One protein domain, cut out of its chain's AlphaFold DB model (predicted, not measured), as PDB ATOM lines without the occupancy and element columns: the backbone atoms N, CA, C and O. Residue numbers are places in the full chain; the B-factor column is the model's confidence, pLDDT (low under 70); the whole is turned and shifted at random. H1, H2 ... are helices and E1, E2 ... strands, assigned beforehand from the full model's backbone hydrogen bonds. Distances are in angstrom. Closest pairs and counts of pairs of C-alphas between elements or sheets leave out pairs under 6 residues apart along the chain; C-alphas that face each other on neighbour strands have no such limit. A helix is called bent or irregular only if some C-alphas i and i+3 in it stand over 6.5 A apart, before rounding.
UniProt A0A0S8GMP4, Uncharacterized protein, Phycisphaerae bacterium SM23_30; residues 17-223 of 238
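What this domain is: This is residues 17 to 223 of the 238 residues of an uncharacterized protein of Phycisphaerae bacterium SM23_30 (UniProt A0A0S8GMP4). Four long strands, E1 to E4, run back and forth side by side as a long, twisted ribbon, and the shorter E5 and the small E6 widen it beyond E4 near one end, where H3 also sits. A helical arm, H1 and the bent H2, stands away from the ribbon beyond its E1 edge, with residues 17 to 61 standing free; on the E5 and E6 side, residues 187 to 193 and 196 to 213 of a long link stick out. The printed part has 207 residues, with three named helices and six named strands in the order H1 H2 E1 E2 E3 E4 H3 E5 E6, a mixed class. The sheet's order is E1 - E2 - E3 - E4 - E5 - E6, antiparallel from E1 to E5. The whole is extended, with a radius of gyration of the C-alphas of 26.2 A and spans of 78 by 54 by 37 A.

Where its parts are: Find C-alpha 71 at (608.400, 428.870, 397.400); from there E1, residues 71 to 87, runs 53.0 A to C-alpha 87 at (571.661, 391.219, 391.228). E2, residues 101 to 117, comes back over 52.9 A. E3, residues 121 to 134, measures 43.2 A, and E4, residues 145 to 160, 44.9 A. Next look for H3, residues 161 to 167, E5, residues 175 to 183, 26.3 A, and E6, residues 219 to 222. Go back to C-alpha 17 at (608.275, 390.356, 409.783), where H1, residues 17 to 34, begins its 26.7 A. H2, residues 43 to 64, was assigned as one helix by its hydrogen bonds but is bent, with C-alphas 53 and 56 6.5 A apart; its arms are H2a, residues 43 to 53, and H2b, residues 56 to 64, at a steep tilt of 45 degrees.

How they stand to each other: E1 to E4 form a meander, each strand the antiparallel neighbour of the one before. In the hairpin E1 and E2, look at N 72 and O 116, 2.8 A apart; in E2 and E3, at N 109 and O 129, 2.8 A; in E3 and E4, at N 122 and O 158, 2.9 A. E4 and E5 are antiparallel at 173 degrees, with N 157 and O 181 2.8 A apart. E5 and E6 meet only at a point. H3 is on the sheet but at the sheet's level, height 0.7 A; its closest C-alphas to E5 are those of Leu 161 and Leu 177, 5.3 A. H1, H2a and H2b are not on the sheet. Every O i to N i+4 pair is within hydrogen-bond range in H2a, H2b and H3; in H1, 13 of 14 are.

The domain as a whole: The two C-alphas farthest apart, those of Gly 96 and Thr 171, are 79.7 A apart. The printed part has no cut. The links E1 to E2 and E5 to E6 are long, with 13 and 35 residues. Mean pLDDT of the printed part is 70.2; 92 residues are under 70, among them residues 30 to 48 and 185 to 223.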
ATOM      1  N   SER A  17     607.747 389.090 409.262       58.94
ATOM      2  CA  SER A  17     608.275 390.356 409.783       58.94
ATOM      3  C   SER A  17     607.760 391.589 409.027       58.94
ATOM      4  O   SER A  17     607.505 392.615 409.651       58.94
ATOM      5  N   CYS A  18     607.513 391.498 407.714       54.56
ATOM      6  CA  CYS A  18     606.942 392.617 406.952       54.56
ATOM      7  C   CYS A  18     605.451 392.828 407.255       54.56
ATOM      8  O   CYS A  18     604.996 393.961 407.375       54.56
ATOM      9  N   ARG A  19     604.682 391.748 407.445       61.59
ATOM     10  CA  ARG A  19     603.236 391.829 407.719       61.59
ATOM     11  C   ARG A  19     602.926 392.470 409.073       61.59
ATOM     12  O   ARG A  19     601.999 393.269 409.164       61.59
ATOM     13  N   ALA A  20     603.725 392.176 410.099       69.06
ATOM     14  CA  ALA A  20     603.553 392.765 411.426       69.06
ATOM     15  C   ALA A  20     603.809 394.285 411.438       69.06
ATOM     16  O   ALA A  20     603.096 395.022 412.119       69.06
ATOM     17  N   LEU A  21     604.771 394.763 410.639       73.56
ATOM     18  CA  LEU A  21     605.120 396.184 410.564       73.56
ATOM     19  C   LEU A  21     603.991 397.028 409.947       73.56
ATOM     20  O   LEU A  21     603.663 398.095 410.464       73.56
ATOM     21  N   PHE A  22     603.347 396.529 408.886       73.62
ATOM     22  CA  PHE A  22     602.210 397.216 408.259       73.62
ATOM     23  C   PHE A  22     600.972 397.255 409.161       73.62
ATOM     24  O   PHE A  22     600.292 398.279 409.215       73.62
ATOM     25  N   ILE A  23     600.705 396.182 409.914       79.12
ATOM     26  CA  ILE A  23     599.590 396.148 410.872       79.12
ATOM     27  C   ILE A  23     599.836 397.150 412.006       79.12
ATOM     28  O   ILE A  23     598.931 397.909 412.343       79.12
ATOM     29  N   ALA A  24     601.060 397.219 412.543       78.12
ATOM     30  CA  ALA A  24     601.409 398.163 413.604       78.12
ATOM     31  C   ALA A  24     601.276 399.631 413.155       78.12
ATOM     32  O   ALA A  24     600.692 400.438 413.876       78.12
ATOM     33  N   LEU A  25     601.746 399.969 411.948       78.75
ATOM     34  CA  LEU A  25     601.601 401.314 411.371       78.75
ATOM     35  C   LEU A  25     600.135 401.688 411.108       78.75
ATOM     36  O   LEU A  25     599.726 402.808 411.414       78.75
ATOM     37  N   GLY A  26     599.327 400.751 410.600       76.19
ATOM     38  CA  GLY A  26     597.892 400.961 410.394       76.19
ATOM     39  C   GLY A  26     597.128 401.190 411.702       76.19
ATOM     40  O   GLY A  26     596.270 402.070 411.775       76.19
ATOM     41  N   LEU A  27     597.481 400.456 412.762       77.88
ATOM     42  CA  LEU A  27     596.868 400.597 414.086       77.88
ATOM     43  C   LEU A  27     597.255 401.924 414.759       77.88
ATOM     44  O   LEU A  27     596.411 402.558 415.390       77.88
ATOM     45  N   LEU A  28     598.496 402.385 414.563       75.88
ATOM     46  CA  LEU A  28     598.966 403.681 415.062       75.88
ATOM     47  C   LEU A  28     598.262 404.855 414.357       75.88
ATOM     48  O   LEU A  28     597.911 405.844 414.999       75.88
ATOM     49  N   PHE A  29     597.992 404.722 413.054       72.75
ATOM     50  CA  PHE A  29     597.239 405.714 412.284       72.75
ATOM     51  C   PHE A  29     595.761 405.775 412.708       72.75
ATOM     52  O   PHE A  29     595.215 406.861 412.902       72.75
ATOM     53  N   LEU A  30     595.120 404.622 412.941       63.34
ATOM     54  CA  LEU A  30     593.735 404.544 413.432       63.34
ATOM     55  C   LEU A  30     593.571 405.114 414.851       63.34
ATOM     56  O   LEU A  30     592.589 405.812 415.118       63.34
ATOM     57  N   LEU A  31     594.547 404.897 415.739       64.12
ATOM     58  CA  LEU A  31     594.578 405.516 417.071       64.12
ATOM     59  C   LEU A  31     594.745 407.044 417.004       64.12
ATOM     60  O   LEU A  31     594.151 407.756 417.813       64.12
ATOM     61  N   GLY A  32     595.479 407.561 416.012       58.56
ATOM     62  CA  GLY A  32     595.613 409.001 415.774       58.56
ATOM     63  C   GLY A  32     594.317 409.681 415.313       58.56
ATOM     64  O   GLY A  32     594.066 410.833 415.663       58.56
ATOM     65  N   VAL A  33     593.457 408.980 414.567       60.00
ATOM     66  CA  VAL A  33     592.196 409.542 414.048       60.00
ATOM     67  C   VAL A  33     591.085 409.544 415.109       60.00
ATOM     68  O   VAL A  33     590.339 410.519 415.210       60.00
ATOM     69  N   ALA A  34     590.998 408.509 415.953       56.06
ATOM     70  CA  ALA A  34     589.937 408.378 416.960       56.06
ATOM     71  C   ALA A  34     590.013 409.414 418.104       56.06
ATOM     72  O   ALA A  34     588.997 409.717 418.733       56.06
ATOM     73  N   ALA A  35     591.184 410.006 418.358       56.84
ATOM     74  CA  ALA A  35     591.374 410.993 419.425       56.84
ATOM     75  C   ALA A  35     590.763 412.382 419.125       56.84
ATOM     76  O   ALA A  35     590.596 413.187 420.041       56.84
ATOM     77  N   ASN A  36     590.383 412.671 417.875       58.88
ATOM     78  CA  ASN A  36     589.984 414.024 417.451       58.88
ATOM     79  C   ASN A  36     588.459 414.275 417.431       58.88
ATOM     80  O   ASN A  36     588.016 415.384 417.142       58.88
ATOM     81  N   GLY A  37     587.629 413.275 417.760       54.19
ATOM     82  CA  GLY A  37     586.168 413.338 417.580       54.19
ATOM     83  C   GLY A  37     585.365 414.157 418.607       54.19
ATOM     84  O   GLY A  37     584.165 414.334 418.419       54.19
ATOM     85  N   ARG A  38     585.974 414.657 419.694       54.78
ATOM     86  CA  ARG A  38     585.255 415.340 420.800       54.78
ATOM     87  C   ARG A  38     585.382 416.873 420.827       54.78
ATOM     88  O   ARG A  38     584.897 417.495 421.763       54.78
ATOM     89  N   LEU A  39     586.008 417.502 419.829       54.25
ATOM     90  CA  LEU A  39     586.452 418.905 419.928       54.25
ATOM     91  C   LEU A  39     585.549 419.952 419.240       54.25
ATOM     92  O   LEU A  39     585.791 421.147 419.364       54.25
ATOM     93  N   ASN A  40     584.480 419.570 418.543       55.91
ATOM     94  CA  ASN A  40     583.851 420.469 417.556       55.91
ATOM     95  C   ASN A  40     583.053 421.676 418.105       55.91
ATOM     96  O   ASN A  40     582.797 422.598 417.338       55.91
ATOM     97  N   ALA A  41     582.712 421.737 419.399       51.00
ATOM     98  CA  ALA A  41     581.999 422.889 419.987       51.00
ATOM     99  C   ALA A  41     582.921 423.905 420.699       51.00
ATOM    100  O   ALA A  41     582.575 425.076 420.816       51.00
ATOM    101  N   GLN A  42     584.112 423.478 421.138       53.59
ATOM    102  CA  GLN A  42     585.124 424.327 421.792       53.59
ATOM    103  C   GLN A  42     586.165 424.869 420.788       53.59
ATOM    104  O   GLN A  42     586.860 425.850 421.062       53.59
ATOM    105  N   ILE A  43     586.229 424.257 419.598       55.28
ATOM    106  CA  ILE A  43     587.116 424.626 418.492       55.28
ATOM    107  C   ILE A  43     586.888 426.060 418.014       55.28
ATOM    108  O   ILE A  43     587.866 426.714 417.686       55.28
ATOM    109  N   THR A  44     585.668 426.597 417.977       56.47
ATOM    110  CA  THR A  44     585.421 427.911 417.346       56.47
ATOM    111  C   THR A  44     586.088 429.065 418.105       56.47
ATOM    112  O   THR A  44     586.762 429.897 417.503       56.47
ATOM    113  N   ASP A  45     585.994 429.054 419.437       59.91
ATOM    114  CA  ASP A  45     586.577 430.081 420.312       59.91
ATOM    115  C   ASP A  45     588.097 429.896 420.483       59.91
ATOM    116  O   ASP A  45     588.873 430.856 420.506       59.91
ATOM    117  N   GLN A  46     588.563 428.642 420.545       63.28
ATOM    118  CA  GLN A  46     589.994 428.331 420.590       63.28
ATOM    119  C   GLN A  46     590.695 428.608 419.256       63.28
ATOM    120  O   GLN A  46     591.800 429.140 419.266       63.28
ATOM    121  N   THR A  47     590.060 428.337 418.112       64.81
ATOM    122  CA  THR A  47     590.625 428.661 416.791       64.81
ATOM    123  C   THR A  47     590.639 430.158 416.523       64.81
ATOM    124  O   THR A  47     591.594 430.638 415.917       64.81
ATOM    125  N   GLN A  48     589.651 430.928 416.996       69.38
ATOM    126  CA  GLN A  48     589.729 432.393 416.941       69.38
ATOM    127  C   GLN A  48     590.873 432.935 417.804       69.38
ATOM    128  O   GLN A  48     591.630 433.785 417.334       69.38
ATOM    129  N   ARG A  49     591.059 432.414 419.025       70.00
ATOM    130  CA  ARG A  49     592.197 432.793 419.884       70.00
ATOM    131  C   ARG A  49     593.545 432.394 419.286       70.00
ATOM    132  O   ARG A  49     594.474 433.190 419.339       70.00
ATOM    133  N   GLN A  50     593.648 431.210 418.684       72.00
ATOM    134  CA  GLN A  50     594.851 430.775 417.965       72.00
ATOM    135  C   GLN A  50     595.152 431.696 416.781       72.00
ATOM    136  O   GLN A  50     596.276 432.158 416.660       72.00
ATOM    137  N   ARG A  51     594.145 432.068 415.974       69.69
ATOM    138  CA  ARG A  51     594.331 433.027 414.871       69.69
ATOM    139  C   ARG A  51     594.874 434.371 415.358       69.69
ATOM    140  O   ARG A  51     595.832 434.857 414.774       69.69
ATOM    141  N   LEU A  52     594.320 434.924 416.441       76.31
ATOM    142  CA  LEU A  52     594.771 436.201 417.015       76.31
ATOM    143  C   LEU A  52     596.203 436.146 417.575       76.31
ATOM    144  O   LEU A  52     596.918 437.145 417.525       76.31
ATOM    145  N   LEU A  53     596.628 434.998 418.113       76.75
ATOM    146  CA  LEU A  53     597.985 434.799 418.636       76.75
ATOM    147  C   LEU A  53     599.006 434.502 417.527       76.75
ATOM    148  O   LEU A  53     600.156 434.933 417.622       76.75
ATOM    149  N   ASP A  54     598.579 433.819 416.467       74.19
ATOM    150  CA  ASP A  54     599.424 433.465 415.326       74.19
ATOM    151  C   ASP A  54     599.656 434.649 414.384       74.19
ATOM    152  O   ASP A  54     600.699 434.725 413.743       74.19
ATOM    153  N   GLU A  55     598.716 435.590 414.287       72.31
ATOM    154  CA  GLU A  55     598.789 436.741 413.381       72.31
ATOM    155  C   GLU A  55     600.048 437.615 413.570       72.31
ATOM    156  O   GLU A  55     600.761 437.833 412.585       72.31
ATOM    157  N   PRO A  56     600.437 438.042 414.791       75.25
ATOM    158  CA  PRO A  56     601.690 438.775 414.984       75.25
ATOM    159  C   PRO A  56     602.936 437.922 414.707       75.25
ATOM    160  O   PRO A  56     603.960 438.461 414.289       75.25
ATOM    161  N   PHE A  57     602.875 436.603 414.919       70.50
ATOM    162  CA  PHE A  57     603.974 435.693 414.585       70.50
ATOM    163  C   PHE A  57     604.112 435.499 413.073       70.50
ATOM    164  O   PHE A  57     605.231 435.519 412.563       70.50
ATOM    165  N   ARG A  58     602.996 435.384 412.346       67.94
ATOM    166  CA  ARG A  58     602.965 435.320 410.881       67.94
ATOM    167  C   ARG A  58     603.518 436.584 410.257       67.94
ATOM    168  O   ARG A  58     604.359 436.473 409.381       67.94
ATOM    169  N   LEU A  59     603.116 437.759 410.741       72.12
ATOM    170  CA  LEU A  59     603.616 439.033 410.220       72.12
ATOM    171  C   LEU A  59     605.135 439.170 410.408       72.12
ATOM    172  O   LEU A  59     605.828 439.565 409.476       72.12
ATOM    173  N   ARG A  60     605.674 438.766 411.569       71.81
ATOM    174  CA  ARG A  60     607.130 438.771 411.811       71.81
ATOM    175  C   ARG A  60     607.874 437.709 411.004       71.81
ATOM    176  O   ARG A  60     608.997 437.954 410.578       71.81
ATOM    177  N   MET A  61     607.271 436.537 410.800       61.84
ATOM    178  CA  MET A  61     607.835 435.513 409.919       61.84
ATOM    179  C   MET A  61     607.848 436.000 408.467       61.84
ATOM    180  O   MET A  61     608.891 435.917 407.830       61.84
ATOM    181  N   ASP A  62     606.752 436.581 407.972       60.03
ATOM    182  CA  ASP A  62     606.626 437.130 406.612       60.03
ATOM    183  C   ASP A  62     607.617 438.272 406.339       60.03
ATOM    184  O   ASP A  62     608.128 438.393 405.220       60.03
ATOM    185  N   GLU A  63     607.920 439.078 407.360       64.88
ATOM    186  CA  GLU A  63     608.918 440.151 407.307       64.88
ATOM    187  C   GLU A  63     610.360 439.611 407.264       64.88
ATOM    188  O   GLU A  63     611.243 440.243 406.688       64.88
ATOM    189  N   GLN A  64     610.599 438.412 407.810       58.12
ATOM    190  CA  GLN A  64     611.922 437.781 407.870       58.12
ATOM    191  C   GLN A  64     612.170 436.719 406.796       58.12
ATOM    192  O   GLN A  64     613.317 436.297 406.640       58.12
ATOM    193  N   VAL A  65     611.153 436.271 406.046       55.78
ATOM    194  CA  VAL A  65     611.363 435.314 404.950       55.78
ATOM    195  C   VAL A  65     612.069 436.035 403.796       55.78
ATOM    196  O   VAL A  65     611.445 436.874 403.137       55.78
ATOM    197  N   PRO A  66     613.344 435.701 403.498       58.47
ATOM    198  CA  PRO A  66     614.057 436.274 402.365       58.47
ATOM    199  C   PRO A  66     613.251 436.042 401.089       58.47
ATOM    200  O   PRO A  66     612.705 434.955 400.899       58.47
ATOM    201  N   THR A  67     613.202 437.026 400.195       55.47
ATOM    202  CA  THR A  67     612.425 436.971 398.945       55.47
ATOM    203  C   THR A  67     612.747 435.728 398.110       55.47
ATOM    204  O   THR A  67     611.853 435.173 397.495       55.47
ATOM    205  N   ALA A  68     613.982 435.216 398.204       53.47
ATOM    206  CA  ALA A  68     614.448 433.984 397.562       53.47
ATOM    207  C   ALA A  68     613.926 432.663 398.185       53.47
ATOM    208  O   ALA A  68     614.258 431.587 397.695       53.47
ATOM    209  N   LYS A  69     613.162 432.707 399.288       55.44
ATOM    210  CA  LYS A  69     612.621 431.531 400.002       55.44
ATOM    211  C   LYS A  69     611.089 431.441 399.970       55.44
ATOM    212  O   LYS A  69     610.521 430.615 400.678       55.44
ATOM    213  N   ARG A  70     610.397 432.246 399.155       73.00
ATOM    214  CA  ARG A  70     608.919 432.266 399.079       73.00
ATOM    215  C   ARG A  70     608.356 431.221 398.106       73.00
ATOM    216  O   ARG A  70     607.397 431.489 397.385       73.00
ATOM    217  N   ALA A  71     608.944 430.025 398.099       85.12
ATOM    218  CA  ALA A  71     608.400 428.870 397.400       85.12
ATOM    219  C   ALA A  71     607.393 428.161 398.318       85.12
ATOM    220  O   ALA A  71     607.785 427.462 399.251       85.12
ATOM    221  N   LEU A  72     606.098 428.360 398.074       85.69
ATOM    222  CA  LEU A  72     605.033 427.658 398.786       85.69
ATOM    223  C   LEU A  72     604.603 426.432 397.979       85.69
ATOM    224  O   LEU A  72     604.286 426.544 396.792       85.69
ATOM    225  N   PHE A  73     604.590 425.272 398.628       90.56
ATOM    226  CA  PHE A  73     604.134 424.015 398.049       90.56
ATOM    227  C   PHE A  73     603.002 423.448 398.901       90.56
ATOM    228  O   PHE A  73     603.234 423.001 400.023       90.56
ATOM    229  N   ASP A  74     601.795 423.437 398.344       92.19
ATOM    230  CA  ASP A  74     600.625 422.820 398.959       92.19
ATOM    231  C   ASP A  74     600.208 421.614 398.129       92.19
ATOM    232  O   ASP A  74     600.135 421.673 396.901       92.19
ATOM    233  N   TRP A  75     599.880 420.517 398.788       95.75
ATOM    234  CA  TRP A  75     599.378 419.329 398.121       95.75
ATOM    235  C   TRP A  75     598.314 418.668 398.975       95.75
ATOM    236  O   TRP A  75     598.238 418.857 400.189       95.75
ATOM    237  N   GLY A  76     597.470 417.888 398.324       94.94
ATOM    238  CA  GLY A  76     596.448 417.131 399.006       94.94
ATOM    239  C   GLY A  76     595.717 416.217 398.050       94.94
ATOM    240  O   GLY A  76     596.033 416.105 396.866       94.94
ATOM    241  N   GLY A  77     594.711 415.546 398.576       94.75
ATOM    242  CA  GLY A  77     593.931 414.625 397.786       94.75
ATOM    243  C   GLY A  77     592.879 413.931 398.612       94.75
ATOM    244  O   GLY A  77     592.732 414.179 399.807       94.75
ATOM    245  N   TRP A  78     592.138 413.065 397.947       93.31
ATOM    246  CA  TRP A  78     591.193 412.181 398.586       93.31
ATOM    247  C   TRP A  78     591.165 410.841 397.876       93.31
ATOM    248  O   TRP A  78     591.443 410.726 396.680       93.31
ATOM    249  N   PHE A  79     590.804 409.837 398.657       95.06
ATOM    250  CA  PHE A  79     590.602 408.483 398.202       95.06
ATOM    251  C   PHE A  79     589.140 408.116 398.420       95.06
ATOM    252  O   PHE A  79     588.573 408.384 399.481       95.06
ATOM    253  N   ARG A  80     588.531 407.511 397.408       94.00
ATOM    254  CA  ARG A  80     587.178 406.975 397.477       94.00
ATOM    255  C   ARG A  80     587.224 405.516 397.055       94.00
ATOM    256  O   ARG A  80     587.639 405.214 395.946       94.00
ATOM    257  N   SER A  81     586.741 404.642 397.925       94.81
ATOM    258  CA  SER A  81     586.451 403.250 397.594       94.81
ATOM    259  C   SER A  81     584.942 403.063 397.607       94.81
ATOM    260  O   SER A  81     584.265 403.545 398.518       94.81
ATOM    261  N   SER A  82     584.401 402.408 396.589       93.31
ATOM    262  CA  SER A  82     582.992 402.037 396.545       93.31
ATOM    263  C   SER A  82     582.828 400.621 396.032       93.31
ATOM    264  O   SER A  82     583.527 400.202 395.112       93.31
ATOM    265  N   TYR A  83     581.874 399.919 396.625       92.44
ATOM    266  CA  TYR A  83     581.477 398.576 396.248       92.44
ATOM    267  C   TYR A  83     580.036 398.620 395.758       92.44
ATOM    268  O   TYR A  83     579.174 399.182 396.435       92.44
ATOM    269  N   TRP A  84     579.804 398.060 394.581       89.50
ATOM    270  CA  TRP A  84     578.500 397.985 393.947       89.50
ATOM    271  C   TRP A  84     578.243 396.513 393.662       89.50
ATOM    272  O   TRP A  84     579.091 395.853 393.074       89.50
ATOM    273  N   ALA A  85     577.102 396.002 394.104       88.00
ATOM    274  CA  ALA A  85     576.639 394.668 393.763       88.00
ATOM    275  C   ALA A  85     575.258 394.819 393.138       88.00
ATOM    276  O   ALA A  85     574.380 395.453 393.726       88.00
ATOM    277  N   ILE A  86     575.112 394.293 391.933       83.50
ATOM    278  CA  ILE A  86     573.879 394.293 391.164       83.50
ATOM    279  C   ILE A  86     573.502 392.828 390.993       83.50
ATOM    280  O   ILE A  86     574.284 392.044 390.467       83.50
ATOM    281  N   ASP A  87     572.324 392.487 391.495       83.19
ATOM    282  CA  ASP A  87     571.661 391.219 391.228       83.19
ATOM    283  C   ASP A  87     570.629 391.502 390.142       83.19
ATOM    284  O   ASP A  87     569.710 392.309 390.339       83.19
ATOM    285  N   GLU A  88     570.830 390.914 388.973       72.50
ATOM    286  CA  GLU A  88     569.862 390.952 387.897       72.50
ATOM    287  C   GLU A  88     569.382 389.551 387.546       72.50
ATOM    288  O   GLU A  88     570.143 388.672 387.174       72.50
ATOM    289  N   HIS A  89     568.065 389.363 387.604       66.19
ATOM    290  CA  HIS A  89     567.402 388.138 387.161       66.19
ATOM    291  C   HIS A  89     567.168 388.171 385.641       66.19
ATOM    292  O   HIS A  89     566.044 387.981 385.169       66.19
ATOM    293  N   VAL A  90     568.197 388.528 384.873       65.00
ATOM    294  CA  VAL A  90     568.139 388.578 383.410       65.00
ATOM    295  C   VAL A  90     569.208 387.640 382.874       65.00
ATOM    296  O   VAL A  90     570.390 387.944 382.970       65.00
ATOM    297  N   ASP A  91     568.780 386.533 382.267       63.31
ATOM    298  CA  ASP A  91     569.668 385.642 381.522       63.31
ATOM    299  C   ASP A  91     570.218 386.396 380.304       63.31
ATOM    300  O   ASP A  91     569.503 386.645 379.327       63.31
ATOM    301  N   ARG A  92     571.481 386.824 380.382       62.09
ATOM    302  CA  ARG A  92     572.173 387.515 379.283       62.09
ATOM    303  C   ARG A  92     573.037 386.590 378.440       62.09
ATOM    304  O   ARG A  92     573.334 386.932 377.295       62.09
ATOM    305  N   ASP A  93     573.387 385.425 378.973       62.41
ATOM    306  CA  ASP A  93     574.151 384.419 378.253       62.41
ATOM    307  C   ASP A  93     573.247 383.505 377.426       62.41
ATOM    308  O   ASP A  93     572.301 382.894 377.922       62.41
ATOM    309  N   PHE A  94     573.608 383.342 376.154       59.81
ATOM    310  CA  PHE A  94     573.025 382.328 375.274       59.81
ATOM    311  C   PHE A  94     573.347 380.894 375.749       59.81
ATOM    312  O   PHE A  94     572.618 379.959 375.420       59.81
ATOM    313  N   ASP A  95     574.391 380.740 376.574       65.38
ATOM    314  CA  ASP A  95     574.899 379.460 377.080       65.38
ATOM    315  C   ASP A  95     574.378 379.095 378.493       65.38
ATOM    316  O   ASP A  95     574.738 378.047 379.030       65.38
ATOM    317  N   GLY A  96     573.496 379.912 379.093       56.59
ATOM    318  CA  GLY A  96     572.708 379.548 380.284       56.59
ATOM    319  C   GLY A  96     573.482 379.370 381.601       56.59
ATOM    320  O   GLY A  96     573.014 378.657 382.490       56.59
ATOM    321  N   HIS A  97     574.664 379.980 381.735       58.91
ATOM    322  CA  HIS A  97     575.544 379.842 382.905       58.91
ATOM    323  C   HIS A  97     575.921 381.178 383.572       58.91
ATOM    324  O   HIS A  97     576.973 381.261 384.207       58.91
ATOM    325  N   ASP A  98     575.070 382.197 383.462       67.19
ATOM    326  CA  ASP A  98     575.235 383.446 384.210       67.19
ATOM    327  C   ASP A  98     574.464 383.350 385.539       67.19
ATOM    328  O   ASP A  98     573.292 382.977 385.562       67.19
ATOM    329  N   ASP A  99     575.131 383.621 386.660       66.62
ATOM    330  CA  ASP A  99     574.525 383.635 387.994       66.62
ATOM    331  C   ASP A  99     573.843 384.979 388.315       66.62
ATOM    332  O   ASP A  99     573.312 385.151 389.414       66.62
ATOM    333  N   GLY A 100     573.826 385.915 387.351       70.38
ATOM    334  CA  GLY A 100     573.132 387.205 387.429       70.38
ATOM    335  C   GLY A 100     573.731 388.158 388.465       70.38
ATOM    336  O   GLY A 100     573.165 389.217 388.755       70.38
ATOM    337  N   TYR A 101     574.869 387.787 389.062       77.69
ATOM    338  CA  TYR A 101     575.495 388.514 390.156       77.69
ATOM    339  C   TYR A 101     576.719 389.286 389.673       77.69
ATOM    340  O   TYR A 101     577.817 388.749 389.543       77.69
ATOM    341  N   HIS A 102     576.572 390.598 389.518       81.50
ATOM    342  CA  HIS A 102     577.657 391.474 389.086       81.50
ATOM    343  C   HIS A 102     578.147 392.326 390.256       81.50
ATOM    344  O   HIS A 102     577.424 393.174 390.785       81.50
ATOM    345  N   ALA A 103     579.407 392.135 390.655       84.94
ATOM    346  CA  ALA A 103     580.051 392.957 391.676       84.94
ATOM    347  C   ALA A 103     581.185 393.795 391.077       84.94
ATOM    348  O   ALA A 103     582.112 393.266 390.467       84.94
ATOM    349  N   LEU A 104     581.125 395.107 391.313       87.56
ATOM    350  CA  LEU A 104     582.134 396.083 390.921       87.56
ATOM    351  C   LEU A 104     582.770 396.716 392.160       87.56
ATOM    352  O   LEU A 104     582.107 397.330 393.005       87.56
ATOM    353  N   ARG A 105     584.097 396.644 392.220       90.81
ATOM    354  CA  ARG A 105     584.927 397.414 393.142       90.81
ATOM    355  C   ARG A 105     585.536 398.577 392.381       90.81
ATOM    356  O   ARG A 105     586.326 398.399 391.462       90.81
ATOM    357  N   PHE A 106     585.181 399.782 392.799       92.12
ATOM    358  CA  PHE A 106     585.698 401.010 392.215       92.12
ATOM    359  C   PHE A 106     586.558 401.753 393.227       92.12
ATOM    360  O   PHE A 106     586.106 402.072 394.331       92.12
ATOM    361  N   GLN A 107     587.791 402.054 392.835       95.38
ATOM    362  CA  GLN A 107     588.728 402.836 393.627       95.38
ATOM    363  C   GLN A 107     589.131 404.084 392.852       95.38
ATOM    364  O   GLN A 107     589.634 404.015 391.735       95.38
ATOM    365  N   GLN A 108     588.933 405.241 393.467       94.81
ATOM    366  CA  GLN A 108     589.247 406.531 392.885       94.81
ATOM    367  C   GLN A 108     590.226 407.284 393.769       94.81
ATOM    368  O   GLN A 108     589.979 407.535 394.951       94.81
ATOM    369  N   TRP A 109     591.308 407.716 393.143       95.19
ATOM    370  CA  TRP A 109     592.329 408.559 393.730       95.19
ATOM    371  C   TRP A 109     592.258 409.919 393.060       95.19
ATOM    372  O   TRP A 109     592.378 410.023 391.839       95.19
ATOM    373  N   ARG A 110     592.083 410.981 393.844       95.06
ATOM    374  CA  ARG A 110     592.212 412.340 393.323       95.06
ATOM    375  C   ARG A 110     593.270 413.093 394.093       95.06
ATOM    376  O   ARG A 110     593.158 413.266 395.302       95.06
ATOM    377  N   LEU A 111     594.276 413.565 393.374       95.62
ATOM    378  CA  LEU A 111     595.415 414.291 393.917       95.62
ATOM    379  C   LEU A 111     595.442 415.692 393.324       95.62
ATOM    380  O   LEU A 111     595.130 415.897 392.150       95.62
ATOM    381  N   TRP A 112     595.815 416.670 394.134       95.44
ATOM    382  CA  TRP A 112     596.036 418.037 393.702       95.44
ATOM    383  C   TRP A 112     597.309 418.598 394.324       95.44
ATOM    384  O   TRP A 112     597.701 418.234 395.430       95.44
ATOM    385  N   GLY A 113     597.945 419.504 393.591       94.75
ATOM    386  CA  GLY A 113     599.142 420.212 394.014       94.75
ATOM    387  C   GLY A 113     599.104 421.654 393.532       94.75
ATOM    388  O   GLY A 113     598.589 421.947 392.449       94.75
ATOM    389  N   ASN A 114     599.637 422.544 394.354       93.38
ATOM    390  CA  ASN A 114     599.798 423.958 394.090       93.38
ATOM    391  C   ASN A 114     601.228 424.369 394.444       93.38
ATOM    392  O   ASN A 114     601.689 424.141 395.558       93.38
ATOM    393  N   ILE A 115     601.913 424.990 393.496       93.12
ATOM    394  CA  ILE A 115     603.267 425.501 393.666       93.12
ATOM    395  C   ILE A 115     603.228 426.987 393.374       93.12
ATOM    396  O   ILE A 115     602.797 427.399 392.298       93.12
ATOM    397  N   ASN A 116     603.688 427.790 394.319       89.75
ATOM    398  CA  ASN A 116     603.800 429.225 394.165       89.75
ATOM    399  C   ASN A 116     605.253 429.633 394.396       89.75
ATOM    400  O   ASN A 116     605.756 429.473 395.502       89.75
ATOM    401  N   LEU A 117     605.921 430.127 393.357       88.50
ATOM    402  CA  LEU A 117     607.289 430.630 393.433       88.50
ATOM    403  C   LEU A 117     607.242 432.150 393.345       88.50
ATOM    404  O   LEU A 117     606.798 432.710 392.337       88.50
ATOM    405  N   ASP A 118     607.681 432.795 394.422       83.94
ATOM    406  CA  ASP A 118     607.868 434.242 394.525       83.94
ATOM    407  C   ASP A 118     606.620 435.064 394.177       83.94
ATOM    408  O   ASP A 118     606.715 436.208 393.740       83.94
ATOM    409  N   GLN A 119     605.433 434.465 394.328       80.44
ATOM    410  CA  GLN A 119     604.132 435.006 393.905       80.44
ATOM    411  C   GLN A 119     603.983 435.180 392.380       80.44
ATOM    412  O   GLN A 119     602.864 435.110 391.869       80.44
ATOM    413  N   ALA A 120     605.090 435.287 391.646       85.88
ATOM    414  CA  ALA A 120     605.170 435.471 390.206       85.88
ATOM    415  C   ALA A 120     604.761 434.241 389.395       85.88
ATOM    416  O   ALA A 120     604.125 434.400 388.351       85.88
ATOM    417  N   HIS A 121     605.123 433.040 389.852       90.81
ATOM    418  CA  HIS A 121     604.844 431.785 389.160       90.81
ATOM    419  C   HIS A 121     603.905 430.927 389.998       90.81
ATOM    420  O   HIS A 121     604.256 430.494 391.090       90.81
ATOM    421  N   GLN A 122     602.720 430.644 389.472       91.44
ATOM    422  CA  GLN A 122     601.734 429.805 390.145       91.44
ATOM    423  C   GLN A 122     601.383 428.621 389.256       91.44
ATOM    424  O   GLN A 122     600.900 428.796 388.137       91.44
ATOM    425  N   PHE A 123     601.608 427.419 389.767       93.44
ATOM    426  CA  PHE A 123     601.311 426.159 389.107       93.44
ATOM    427  C   PHE A 123     600.274 425.414 389.925       93.44
ATOM    428  O   PHE A 123     600.493 425.131 391.094       93.44
ATOM    429  N   TYR A 124     599.170 425.041 389.298       94.00
ATOM    430  CA  TYR A 124     598.162 424.207 389.924       94.00
ATOM    431  C   TYR A 124     597.875 423.013 389.035       94.00
ATOM    432  O   TYR A 124     597.565 423.183 387.854       94.00
ATOM    433  N   ALA A 125     597.904 421.818 389.606       95.56
ATOM    434  CA  ALA A 125     597.550 420.591 388.913       95.56
ATOM    435  C   ALA A 125     596.637 419.728 389.780       95.56
ATOM    436  O   ALA A 125     596.763 419.680 391.001       95.56
ATOM    437  N   ARG A 126     595.699 419.044 389.133       93.56
ATOM    438  CA  ARG A 126     594.783 418.084 389.733       93.56
ATOM    439  C   ARG A 126     594.628 416.902 388.796       93.56
ATOM    440  O   ARG A 126     594.173 417.071 387.663       93.56
ATOM    441  N   ALA A 127     594.986 415.734 389.299       93.75
ATOM    442  CA  ALA A 127     594.916 414.472 388.592       93.75
ATOM    443  C   ALA A 127     593.916 413.536 389.273       93.75
ATOM    444  O   ALA A 127     593.751 413.557 390.495       93.75
ATOM    445  N   MET A 128     593.260 412.720 388.460       93.50
ATOM    446  CA  MET A 128     592.354 411.664 388.879       93.50
ATOM    447  C   MET A 128     592.844 410.341 388.298       93.50
ATOM    448  O   MET A 128     593.209 410.279 387.125       93.50
ATOM    449  N   LEU A 129     592.844 409.306 389.127       94.06
ATOM    450  CA  LEU A 129     593.146 407.935 388.748       94.06
ATOM    451  C   LEU A 129     592.000 407.053 389.226       94.06
ATOM    452  O   LEU A 129     591.595 407.131 390.388       94.06
ATOM    453  N   ASN A 130     591.491 406.233 388.320       93.25
ATOM    454  CA  ASN A 130     590.370 405.345 388.563       93.25
ATOM    455  C   ASN A 130     590.843 403.904 388.348       93.25
ATOM    456  O   ASN A 130     591.565 403.614 387.397       93.25
ATOM    457  N   TYR A 131     590.434 403.015 389.241       91.69
ATOM    458  CA  TYR A 131     590.710 401.590 389.168       91.69
ATOM    459  C   TYR A 131     589.398 400.826 389.305       91.69
ATOM    460  O   TYR A 131     588.650 401.039 390.270       91.69
ATOM    461  N   TYR A 132     589.131 399.969 388.326       89.69
ATOM    462  CA  TYR A 132     587.938 399.140 388.240       89.69
ATOM    463  C   TYR A 132     588.352 397.675 388.390       89.69
ATOM    464  O   TYR A 132     589.223 397.195 387.668       89.69
ATOM    465  N   ASP A 133     587.746 396.988 389.353       87.00
ATOM    466  CA  ASP A 133     587.941 395.562 389.626       87.00
ATOM    467  C   ASP A 133     586.564 394.892 389.604       87.00
ATOM    468  O   ASP A 133     585.740 395.097 390.504       87.00
ATOM    469  N   TRP A 134     586.290 394.173 388.518       81.50
ATOM    470  CA  TRP A 134     585.075 393.388 388.320       81.50
ATOM    471  C   TRP A 134     585.274 391.982 388.881       81.50
ATOM    472  O   TRP A 134     586.371 391.424 388.856       81.50
ATOM    473  N   ASN A 135     584.200 391.375 389.384       75.19
ATOM    474  CA  ASN A 135     584.259 389.973 389.775       75.19
ATOM    475  C   ASN A 135     584.459 389.082 388.534       75.19
ATOM    476  O   ASN A 135     583.990 389.414 387.444       75.19
ATOM    477  N   HIS A 136     585.160 387.958 388.688       70.56
ATOM    478  CA  HIS A 136     585.567 387.121 387.553       70.56
ATOM    479  C   HIS A 136     584.373 386.751 386.655       70.56
ATOM    480  O   HIS A 136     583.377 386.251 387.169       70.56
ATOM    481  N   ARG A 137     584.497 386.978 385.334       65.88
ATOM    482  CA  ARG A 137     583.462 386.723 384.298       65.88
ATOM    483  C   ARG A 137     582.248 387.656 384.293       65.88
ATOM    484  O   ARG A 137     581.315 387.416 383.542       65.88
ATOM    485  N   THR A 138     582.278 388.738 385.065       64.19
ATOM    486  CA  THR A 138     581.177 389.719 385.097       64.19
ATOM    487  C   THR A 138     581.516 391.028 384.375       64.19
ATOM    488  O   THR A 138     580.725 391.972 384.407       64.19
ATOM    489  N   SER A 139     582.686 391.101 383.724       62.78
ATOM    490  CA  SER A 139     583.122 392.244 382.915       62.78
ATOM    491  C   SER A 139     582.465 392.235 381.527       62.78
ATOM    492  O   SER A 139     582.440 391.222 380.832       62.78
ATOM    493  N   TYR A 140     581.953 393.391 381.090       63.22
ATOM    494  CA  TYR A 140     581.321 393.546 379.768       63.22
ATOM    495  C   TYR A 140     582.304 393.379 378.595       63.22
ATOM    496  O   TYR A 140     581.890 393.125 377.466       63.22
ATOM    497  N   ASP A 141     583.601 393.552 378.844       66.31
ATOM    498  CA  ASP A 141     584.682 393.546 377.856       66.31
ATOM    499  C   ASP A 141     585.692 392.403 378.064       66.31
ATOM    500  O   ASP A 141     586.711 392.363 377.377       66.31
ATOM    501  N   HIS A 142     585.398 391.454 378.965       65.12
ATOM    502  CA  HIS A 142     586.299 390.372 379.387       65.12
ATOM    503  C   HIS A 142     587.600 390.850 380.060       65.12
ATOM    504  O   HIS A 142     588.540 390.061 380.203       65.12
ATOM    505  N   ASN A 143     587.677 392.118 380.481       69.62
ATOM    506  CA  ASN A 143     588.798 392.639 381.247       69.62
ATOM    507  C   ASN A 143     588.388 392.841 382.714       69.62
ATOM    508  O   ASN A 143     587.761 393.827 383.094       69.62
ATOM    509  N   ASP A 144     588.753 391.879 383.560       69.06
ATOM    510  CA  ASP A 144     588.325 391.860 384.965       69.06
ATOM    511  C   ASP A 144     588.994 392.960 385.814       69.06
ATOM    512  O   ASP A 144     588.476 393.346 386.860       69.06
ATOM    513  N   SER A 145     590.127 393.506 385.365       75.00
ATOM    514  CA  SER A 145     590.845 394.581 386.051       75.00
ATOM    515  C   SER A 145     591.388 395.581 385.042       75.00
ATOM    516  O   SER A 145     592.223 395.230 384.206       75.00
ATOM    517  N   ASP A 146     590.950 396.838 385.145       77.81
ATOM    518  CA  ASP A 146     591.479 397.911 384.308       77.81
ATOM    519  C   ASP A 146     591.806 399.179 385.103       77.81
ATOM    520  O   ASP A 146     591.095 399.604 386.025       77.81
ATOM    521  N   TRP A 147     592.914 399.799 384.706       80.50
ATOM    522  CA  TRP A 147     593.310 401.125 385.139       80.50
ATOM    523  C   TRP A 147     592.846 402.120 384.096       80.50
ATOM    524  O   TRP A 147     593.445 402.254 383.029       80.50
ATOM    525  N   GLU A 148     591.843 402.914 384.445       80.81
ATOM    526  CA  GLU A 148     591.527 404.047 383.602       80.81
ATOM    527  C   GLU A 148     592.597 405.120 383.829       80.81
ATOM    528  O   GLU A 148     592.778 405.640 384.938       80.81
ATOM    529  N   GLY A 149     593.379 405.357 382.771       79.38
ATOM    530  CA  GLY A 149     594.645 406.080 382.818       79.38
ATOM    531  C   GLY A 149     594.580 407.430 383.537       79.38
ATOM    532  O   GLY A 149     593.533 408.071 383.640       79.38
ATOM    533  N   VAL A 150     595.740 407.889 384.016       85.69
ATOM    534  CA  VAL A 150     595.866 409.146 384.772       85.69
ATOM    535  C   VAL A 150     595.250 410.305 383.984       85.69
ATOM    536  O   VAL A 150     595.783 410.740 382.960       85.69
ATOM    537  N   ASN A 151     594.143 410.847 384.486       88.50
ATOM    538  CA  ASN A 151     593.417 411.929 383.840       88.50
ATOM    539  C   ASN A 151     593.714 413.260 384.535       88.50
ATOM    540  O   ASN A 151     593.426 413.451 385.720       88.50
ATOM    541  N   LEU A 152     594.274 414.215 383.790       89.69
ATOM    542  CA  LEU A 152     594.495 415.572 384.282       89.69
ATOM    543  C   LEU A 152     593.193 416.381 384.194       89.69
ATOM    544  O   LEU A 152     592.858 416.951 383.149       89.69
ATOM    545  N   GLU A 153     592.468 416.460 385.309       87.88
ATOM    546  CA  GLU A 153     591.202 417.192 385.400       87.88
ATOM    547  C   GLU A 153     591.397 418.699 385.230       87.88
ATOM    548  O   GLU A 153     590.691 419.357 384.463       87.88
ATOM    549  N   ARG A 154     592.350 419.259 385.981       89.50
ATOM    550  CA  ARG A 154     592.631 420.693 386.010       89.50
ATOM    551  C   ARG A 154     594.130 420.887 386.073       89.50
ATOM    552  O   ARG A 154     594.801 420.283 386.894       89.50
ATOM    553  N   GLY A 155     594.644 421.762 385.232       92.81
ATOM    554  CA  GLY A 155     596.064 422.061 385.192       92.81
ATOM    555  C   GLY A 155     596.230 423.445 384.623       92.81
ATOM    556  O   GLY A 155     595.848 423.659 383.477       92.81
ATOM    557  N   TRP A 156     596.728 424.388 385.409       92.38
ATOM    558  CA  TRP A 156     596.998 425.729 384.921       92.38
ATOM    559  C   TRP A 156     598.293 426.273 385.488       92.38
ATOM    560  O   TRP A 156     598.712 425.954 386.598       92.38
ATOM    561  N   TYR A 157     598.898 427.126 384.683       93.06
ATOM    562  CA  TYR A 157     600.053 427.915 385.022       93.06
ATOM    563  C   TYR A 157     599.695 429.388 384.854       93.06
ATOM    564  O   TYR A 157     599.053 429.766 383.872       93.06
ATOM    565  N   ASN A 158     600.066 430.202 385.832       92.00
ATOM    566  CA  ASN A 158     599.851 431.638 385.840       92.00
ATOM    567  C   ASN A 158     601.177 432.342 386.129       92.00
ATOM    568  O   ASN A 158     601.866 432.004 387.090       92.00
ATOM    569  N   PHE A 159     601.496 433.329 385.303       91.06
ATOM    570  CA  PHE A 159     602.686 434.153 385.409       91.06
ATOM    571  C   PHE A 159     602.305 435.630 385.474       91.06
ATOM    572  O   PHE A 159     601.459 436.081 384.697       91.06
ATOM    573  N   ARG A 160     602.943 436.386 386.371       86.75
ATOM    574  CA  ARG A 160     602.793 437.844 386.472       86.75
ATOM    575  C   ARG A 160     604.150 438.533 386.481       86.75
ATOM    576  O   ARG A 160     604.937 438.347 387.407       86.75
ATOM    577  N   LEU A 161     604.392 439.368 385.473       85.19
ATOM    578  CA  LEU A 161     605.665 440.062 385.291       85.19
ATOM    579  C   LEU A 161     605.940 441.088 386.397       85.19
ATOM    580  O   LEU A 161     607.054 441.139 386.908       85.19
ATOM    581  N   SER A 162     604.928 441.856 386.812       83.69
ATOM    582  CA  SER A 162     605.066 442.840 387.898       83.69
ATOM    583  C   SER A 162     605.540 442.206 389.209       83.69
ATOM    584  O   SER A 162     606.390 442.757 389.906       83.69
ATOM    585  N   GLN A 163     605.026 441.015 389.526       81.31
ATOM    586  CA  GLN A 163     605.420 440.265 390.719       81.31
ATOM    587  C   GLN A 163     606.813 439.646 390.565       81.31
ATOM    588  O   GLN A 163     607.578 439.644 391.524       81.31
ATOM    589  N   ALA A 164     607.184 439.206 389.357       81.81
ATOM    590  CA  ALA A 164     608.536 438.724 389.073       81.81
ATOM    591  C   ALA A 164     609.599 439.825 389.247       81.81
ATOM    592  O   ALA A 164     610.669 439.567 389.792       81.81
ATOM    593  N   GLN A 165     609.297 441.054 388.816       83.25
ATOM    594  CA  GLN A 165     610.170 442.222 389.000       83.25
ATOM    595  C   GLN A 165     610.298 442.594 390.480       83.25
ATOM    596  O   GLN A 165     611.409 442.768 390.980       83.25
ATOM    597  N   TYR A 166     609.174 442.610 391.205       80.06
ATOM    598  CA  TYR A 166     609.167 442.858 392.647       80.06
ATOM    599  C   TYR A 166     610.016 441.835 393.417       80.06
ATOM    600  O   TYR A 166     610.793 442.210 394.293       80.06
ATOM    601  N   ALA A 167     609.933 440.550 393.054       75.56
ATOM    602  CA  ALA A 167     610.735 439.492 393.669       75.56
ATOM    603  C   ALA A 167     612.253 439.677 393.470       75.56
ATOM    604  O   ALA A 167     613.039 439.269 394.325       75.56
ATOM    605  N   ARG A 168     612.667 440.326 392.373       78.12
ATOM    606  CA  ARG A 168     614.072 440.656 392.068       78.12
ATOM    607  C   ARG A 168     614.545 441.979 392.679       78.12
ATOM    608  O   ARG A 168     615.712 442.322 392.530       78.12
ATOM    609  N   GLY A 169     613.665 442.715 393.363       77.25
ATOM    610  CA  GLY A 169     613.968 444.043 393.901       77.25
ATOM    611  C   GLY A 169     613.979 445.155 392.846       77.25
ATOM    612  O   GLY A 169     614.461 446.252 393.120       77.25
ATOM    613  N   GLU A 170     613.456 444.891 391.648       78.69
ATOM    614  CA  GLU A 170     613.316 445.889 390.588       78.69
ATOM    615  C   GLU A 170     612.041 446.718 390.797       78.69
ATOM    616  O   GLU A 170     611.041 446.250 391.352       78.69
ATOM    617  N   THR A 171     612.057 447.970 390.334       77.88
ATOM    618  CA  THR A 171     610.828 448.768 390.298       77.88
ATOM    619  C   THR A 171     609.891 448.182 389.239       77.88
ATOM    620  O   THR A 171     610.338 447.926 388.119       77.88
ATOM    621  N   PRO A 172     608.604 447.948 389.559       73.12
ATOM    622  CA  PRO A 172     607.662 447.436 388.576       73.12
ATOM    623  C   PRO A 172     607.599 448.399 387.390       73.12
ATOM    624  O   PRO A 172     607.364 449.596 387.585       73.12
ATOM    625  N   GLY A 173     607.808 447.884 386.179       73.69
ATOM    626  CA  GLY A 173     607.688 448.678 384.961       73.69
ATOM    627  C   GLY A 173     606.271 449.231 384.778       73.69
ATOM    628  O   GLY A 173     605.317 448.804 385.431       73.69
ATOM    629  N   ASP A 174     606.099 450.167 383.845       79.19
ATOM    630  CA  ASP A 174     604.785 450.773 383.565       79.19
ATOM    631  C   ASP A 174     603.753 449.792 382.974       79.19
ATOM    632  O   ASP A 174     602.567 450.118 382.874       79.19
ATOM    633  N   PHE A 175     604.189 448.580 382.625       74.88
ATOM    634  CA  PHE A 175     603.376 447.522 382.043       74.88
ATOM    635  C   PHE A 175     603.322 446.300 382.963       74.88
ATOM    636  O   PHE A 175     604.355 445.774 383.374       74.88
ATOM    637  N   ASP A 176     602.109 445.808 383.228       82.94
ATOM    638  CA  ASP A 176     601.881 444.534 383.911       82.94
ATOM    639  C   ASP A 176     601.413 443.488 382.898       82.94
ATOM    640  O   ASP A 176     600.365 443.640 382.268       82.94
ATOM    641  N   LEU A 177     602.211 442.435 382.726       85.88
ATOM    642  CA  LEU A 177     601.885 441.312 381.856       85.88
ATOM    643  C   LEU A 177     601.484 440.115 382.715       85.88
ATOM    644  O   LEU A 177     602.294 439.585 383.478       85.88
ATOM    645  N   ALA A 178     600.234 439.680 382.555       87.50
ATOM    646  CA  ALA A 178     599.699 438.479 383.178       87.50
ATOM    647  C   ALA A 178     599.395 437.425 382.106       87.50
ATOM    648  O   ALA A 178     598.654 437.687 381.159       87.50
ATOM    649  N   LEU A 179     599.951 436.226 382.270       90.31
ATOM    650  CA  LEU A 179     599.772 435.100 381.360       90.31
ATOM    651  C   LEU A 179     599.222 433.907 382.133       90.31
ATOM    652  O   LEU A 179     599.894 433.383 383.015       90.31
ATOM    653  N   LYS A 180     598.027 433.437 381.766       90.50
ATOM    654  CA  LYS A 180     597.437 432.215 382.322       90.50
ATOM    655  C   LYS A 180     597.172 431.207 381.212       90.50
ATOM    656  O   LYS A 180     596.454 431.513 380.264       90.50
ATOM    657  N   ILE A 181     597.724 430.005 381.342       90.94
ATOM    658  CA  ILE A 181     597.594 428.924 380.358       90.94
ATOM    659  C   ILE A 181     597.170 427.653 381.088       90.94
ATOM    660  O   ILE A 181     597.763 427.297 382.103       90.94
ATOM    661  N   GLY A 182     596.152 426.951 380.584       89.38
ATOM    662  CA  GLY A 182     595.785 425.647 381.128       89.38
ATOM    663  C   GLY A 182     594.343 425.211 380.910       89.38
ATOM    664  O   GLY A 182     593.521 425.928 380.342       89.38
ATOM    665  N   ARG A 183     594.040 424.016 381.418       85.19
ATOM    666  CA  ARG A 183     592.696 423.447 381.516       85.19
ATOM    667  C   ARG A 183     592.062 423.912 382.827       85.19
ATOM    668  O   ARG A 183     592.495 423.506 383.906       85.19
ATOM    669  N   GLN A 184     591.033 424.754 382.733       80.12
ATOM    670  CA  GLN A 184     590.200 425.183 383.860       80.12
ATOM    671  C   GLN A 184     588.723 424.923 383.552       80.12
ATOM    672  O   GLN A 184     588.296 425.067 382.409       80.12
ATOM    673  N   TYR A 185     587.946 424.569 384.575       68.50
ATOM    674  CA  TYR A 185     586.491 424.584 384.465       68.50
ATOM    675  C   TYR A 185     586.026 426.036 384.570       68.50
ATOM    676  O   TYR A 185     586.416 426.740 385.502       68.50
ATOM    677  N   VAL A 186     585.238 426.487 383.597       64.25
ATOM    678  CA  VAL A 186     584.488 427.741 383.694       64.25
ATOM    679  C   VAL A 186     583.074 427.335 384.066       64.25
ATOM    680  O   VAL A 186     582.340 426.807 383.235       64.25
ATOM    681  N   GLU A 187     582.721 427.504 385.334       60.91
ATOM    682  CA  GLU A 187     581.352 427.286 385.788       60.91
ATOM    683  C   GLU A 187     580.521 428.497 385.357       60.91
ATOM    684  O   GLU A 187     580.616 429.581 385.929       60.91
ATOM    685  N   LEU A 188     579.742 428.332 384.287       45.78
ATOM    686  CA  LEU A 188     578.734 429.306 383.880       45.78
ATOM    687  C   LEU A 188     577.474 429.049 384.710       45.78
ATOM    688  O   LEU A 188     576.577 428.323 384.293       45.78
ATOM    689  N   GLY A 189     577.432 429.607 385.918       41.22
ATOM    690  CA  GLY A 189     576.209 429.642 386.715       41.22
ATOM    691  C   GLY A 189     575.165 430.567 386.082       41.22
ATOM    692  O   GLY A 189     575.518 431.580 385.470       41.22
ATOM    693  N   ALA A 190     573.880 430.240 386.255       52.69
ATOM    694  CA  ALA A 190     572.721 431.069 385.906       52.69
ATOM    695  C   ALA A 190     572.628 432.326 386.800       52.69
ATOM    696  O   ALA A 190     571.709 432.493 387.587       52.69
ATOM    697  N   ALA A 191     573.655 433.163 386.722       43.50
ATOM    698  CA  ALA A 191     573.800 434.538 387.184       43.50
ATOM    699  C   ALA A 191     575.280 434.839 386.931       43.50
ATOM    700  O   ALA A 191     576.135 434.495 387.744       43.50
ATOM    701  N   GLY A 192     575.593 435.367 385.747       43.88
ATOM    702  CA  GLY A 192     576.962 435.557 385.276       43.88
ATOM    703  C   GLY A 192     577.805 436.419 386.217       43.88
ATOM    704  O   GLY A 192     577.897 437.628 386.042       43.88
ATOM    705  N   GLN A 193     578.468 435.792 387.183       35.06
ATOM    706  CA  GLN A 193     579.604 436.358 387.889       35.06
ATOM    707  C   GLN A 193     580.859 435.698 387.338       35.06
ATOM    708  O   GLN A 193     581.352 434.691 387.842       35.06
ATOM    709  N   PHE A 194     581.393 436.297 386.277       45.03
ATOM    710  CA  PHE A 194     582.800 436.135 385.955       45.03
ATOM    711  C   PHE A 194     583.592 436.628 387.165       45.03
ATOM    712  O   PHE A 194     583.728 437.829 387.378       45.03
ATOM    713  N   GLN A 195     584.120 435.709 387.970       39.16
ATOM    714  CA  GLN A 195     585.053 436.029 389.045       39.16
ATOM    715  C   GLN A 195     586.448 436.325 388.463       39.16
ATOM    716  O   GLN A 195     587.457 435.748 388.847       39.16
ATOM    717  N   GLY A 196     586.509 437.241 387.500       37.72
ATOM    718  CA  GLY A 196     587.611 438.179 387.420       37.72
ATOM    719  C   GLY A 196     587.107 439.420 388.132       37.72
ATOM    720  O   GLY A 196     586.108 439.985 387.713       37.72
ATOM    721  N   LYS A 197     587.738 439.833 389.229       32.25
ATOM    722  CA  LYS A 197     587.574 441.206 389.713       32.25
ATOM    723  C   LYS A 197     588.487 442.100 388.861       32.25
ATOM    724  O   LYS A 197     589.674 442.154 389.169       32.25
ATOM    725  N   PRO A 198     587.999 442.841 387.853       36.12
ATOM    726  CA  PRO A 198     588.484 444.181 387.620       36.12
ATOM    727  C   PRO A 198     587.663 445.092 388.531       36.12
ATOM    728  O   PRO A 198     586.456 445.270 388.373       36.12
ATOM    729  N   SER A 199     588.311 445.638 389.550       42.22
ATOM    730  CA  SER A 199     587.780 446.806 390.232       42.22
ATOM    731  C   SER A 199     587.599 447.939 389.216       42.22
ATOM    732  O   SER A 199     588.570 448.385 388.615       42.22
ATOM    733  N   LEU A 200     586.348 448.403 389.138       43.16
ATOM    734  CA  LEU A 200     585.870 449.720 388.711       43.16
ATOM    735  C   LEU A 200     585.782 450.020 387.198       43.16
ATOM    736  O   LEU A 200     586.768 450.264 386.516       43.16
ATOM    737  N   LEU A 201     584.514 450.168 386.779       49.56
ATOM    738  CA  LEU A 201     583.988 450.948 385.648       49.56
ATOM    739  C   LEU A 201     584.238 450.423 384.222       49.56
ATOM    740  O   LEU A 201     585.226 450.747 383.575       49.56
ATOM    741  N   GLY A 202     583.228 449.744 383.667       32.91
ATOM    742  CA  GLY A 202     583.082 449.557 382.219       32.91
ATOM    743  C   GLY A 202     582.015 448.519 381.865       32.91
ATOM    744  O   GLY A 202     582.149 447.355 382.212       32.91
ATOM    745  N   ARG A 203     580.930 448.952 381.216       35.47
ATOM    746  CA  ARG A 203     579.725 448.166 380.873       35.47
ATOM    747  C   ARG A 203     580.046 447.006 379.903       35.47
ATOM    748  O   ARG A 203     580.892 447.199 379.033       35.47
ATOM    749  N   PRO A 204     579.356 445.847 379.968       38.31
ATOM    750  CA  PRO A 204     579.580 444.761 379.018       38.31
ATOM    751  C   PRO A 204     578.823 444.995 377.702       38.31
ATOM    752  O   PRO A 204     577.627 445.282 377.707       38.31
ATOM    753  N   VAL A 205     579.510 444.810 376.572       38.62
ATOM    754  CA  VAL A 205     578.884 444.524 375.273       38.62
ATOM    755  C   VAL A 205     579.100 443.040 375.001       38.62
ATOM    756  O   VAL A 205     580.232 442.566 374.946       38.62
ATOM    757  N   ALA A 206     577.996 442.305 374.895       37.12
ATOM    758  CA  ALA A 206     577.982 440.890 374.571       37.12
ATOM    759  C   ALA A 206     578.059 440.694 373.053       37.12
ATOM    760  O   ALA A 206     577.265 441.278 372.321       37.12
ATOM    761  N   VAL A 207     578.952 439.815 372.592       32.41
ATOM    762  CA  VAL A 207     578.813 439.138 371.297       32.41
ATOM    763  C   VAL A 207     579.162 437.669 371.505       32.41
ATOM    764  O   VAL A 207     580.250 437.316 371.954       32.41
ATOM    765  N   SER A 208     578.181 436.822 371.230       35.09
ATOM    766  CA  SER A 208     578.217 435.374 371.348       35.09
ATOM    767  C   SER A 208     578.843 434.728 370.109       35.09
ATOM    768  O   SER A 208     578.489 435.049 368.977       35.09
ATOM    769  N   ARG A 209     579.715 433.734 370.317       26.30
ATOM    770  CA  ARG A 209     579.836 432.573 369.421       26.30
ATOM    771  C   ARG A 209     580.510 431.410 370.145       26.30
ATOM    772  O   ARG A 209     581.582 431.562 370.722       26.30
ATOM    773  N   LEU A 210     579.839 430.258 370.115       40.69
ATOM    774  CA  LEU A 210     580.351 428.964 370.553       40.69
ATOM    775  C   LEU A 210     581.668 428.650 369.846       40.69
ATOM    776  O   LEU A 210     581.693 428.507 368.624       40.69
ATOM    777  N   THR A 211     582.745 428.450 370.598       33.03
ATOM    778  CA  THR A 211     583.901 427.702 370.098       33.03
ATOM    779  C   THR A 211     584.657 427.096 371.279       33.03
ATOM    780  O   THR A 211     584.885 427.773 372.280       33.03
ATOM    781  N   ARG A 212     585.041 425.812 371.166       36.44
ATOM    782  CA  ARG A 212     586.106 425.175 371.962       36.44
ATOM    783  C   ARG A 212     587.304 426.126 371.981       36.44
ATOM    784  O   ARG A 212     588.048 426.187 371.008       36.44
ATOM    785  N   SER A 213     587.461 426.900 373.046       31.16
ATOM    786  CA  SER A 213     588.472 427.948 373.081       31.16
ATOM    787  C   SER A 213     589.639 427.500 373.948       31.16
ATOM    788  O   SER A 213     589.514 427.329 375.161       31.16
ATOM    789  N   ARG A 214     590.801 427.319 373.311       33.41
ATOM    790  CA  ARG A 214     592.089 427.540 373.971       33.41
ATOM    791  C   ARG A 214     592.145 429.031 374.276       33.41
ATOM    792  O   ARG A 214     592.605 429.813 373.450       33.41
ATOM    793  N   THR A 215     591.597 429.439 375.413       38.78
ATOM    794  CA  THR A 215     591.507 430.865 375.710       38.78
ATOM    795  C   THR A 215     592.841 431.371 376.237       38.78
ATOM    796  O   THR A 215     593.149 431.256 377.421       38.78
ATOM    797  N   LEU A 216     593.640 431.927 375.329       31.97
ATOM    798  CA  LEU A 216     594.736 432.825 375.654       31.97
ATOM    799  C   LEU A 216     594.115 434.185 376.003       31.97
ATOM    800  O   LEU A 216     593.661 434.907 375.119       31.97
ATOM    801  N   PHE A 217     594.053 434.529 377.287       36.84
ATOM    802  CA  PHE A 217     593.694 435.883 377.704       36.84
ATOM    803  C   PHE A 217     594.973 436.709 377.832       36.84
ATOM    804  O   PHE A 217     595.683 436.604 378.829       36.84
ATOM    805  N   LEU A 218     595.267 437.510 376.809       28.92
ATOM    806  CA  LEU A 218     596.303 438.535 376.863       28.92
ATOM    807  C   LEU A 218     595.642 439.840 377.330       28.92
ATOM    808  O   LEU A 218     594.916 440.476 376.569       28.92
ATOM    809  N   PHE A 219     595.849 440.226 378.589       33.25
ATOM    810  CA  PHE A 219     595.405 441.528 379.087       33.25
ATOM    811  C   PHE A 219     596.571 442.513 379.014       33.25
ATOM    812  O   PHE A 219     597.513 442.429 379.795       33.25
ATOM    813  N   LEU A 220     596.500 443.449 378.067       28.61
ATOM    814  CA  LEU A 220     597.350 444.636 378.019       28.61
ATOM    815  C   LEU A 220     596.578 445.774 378.686       28.61
ATOM    816  O   LEU A 220     595.616 446.287 378.117       28.61
ATOM    817  N   CYS A 221     596.966 446.147 379.904       29.53
ATOM    818  CA  CYS A 221     596.389 447.299 380.590       29.53
ATOM    819  C   CYS A 221     597.430 448.428 380.630       29.53
ATOM    820  O   CYS A 221     598.415 448.303 381.358       29.53
ATOM    821  N   PRO A 222     597.268 449.517 379.856       31.11
ATOM    822  CA  PRO A 222     598.136 450.678 379.987       31.11
ATOM    823  C   PRO A 222     597.810 451.428 381.285       31.11
ATOM    824  O   PRO A 222     596.670 451.837 381.528       31.11
ATOM    825  N   LYS A 223     598.829 451.634 382.122       41.62
ATOM    826  CA  LYS A 223     598.748 452.459 383.329       41.62
ATOM    827  C   LYS A 223     598.541 453.915 382.901       41.62
ATOM    828  O   LYS A 223     599.448 454.550 382.372       41.62
TER     829      LYS A 223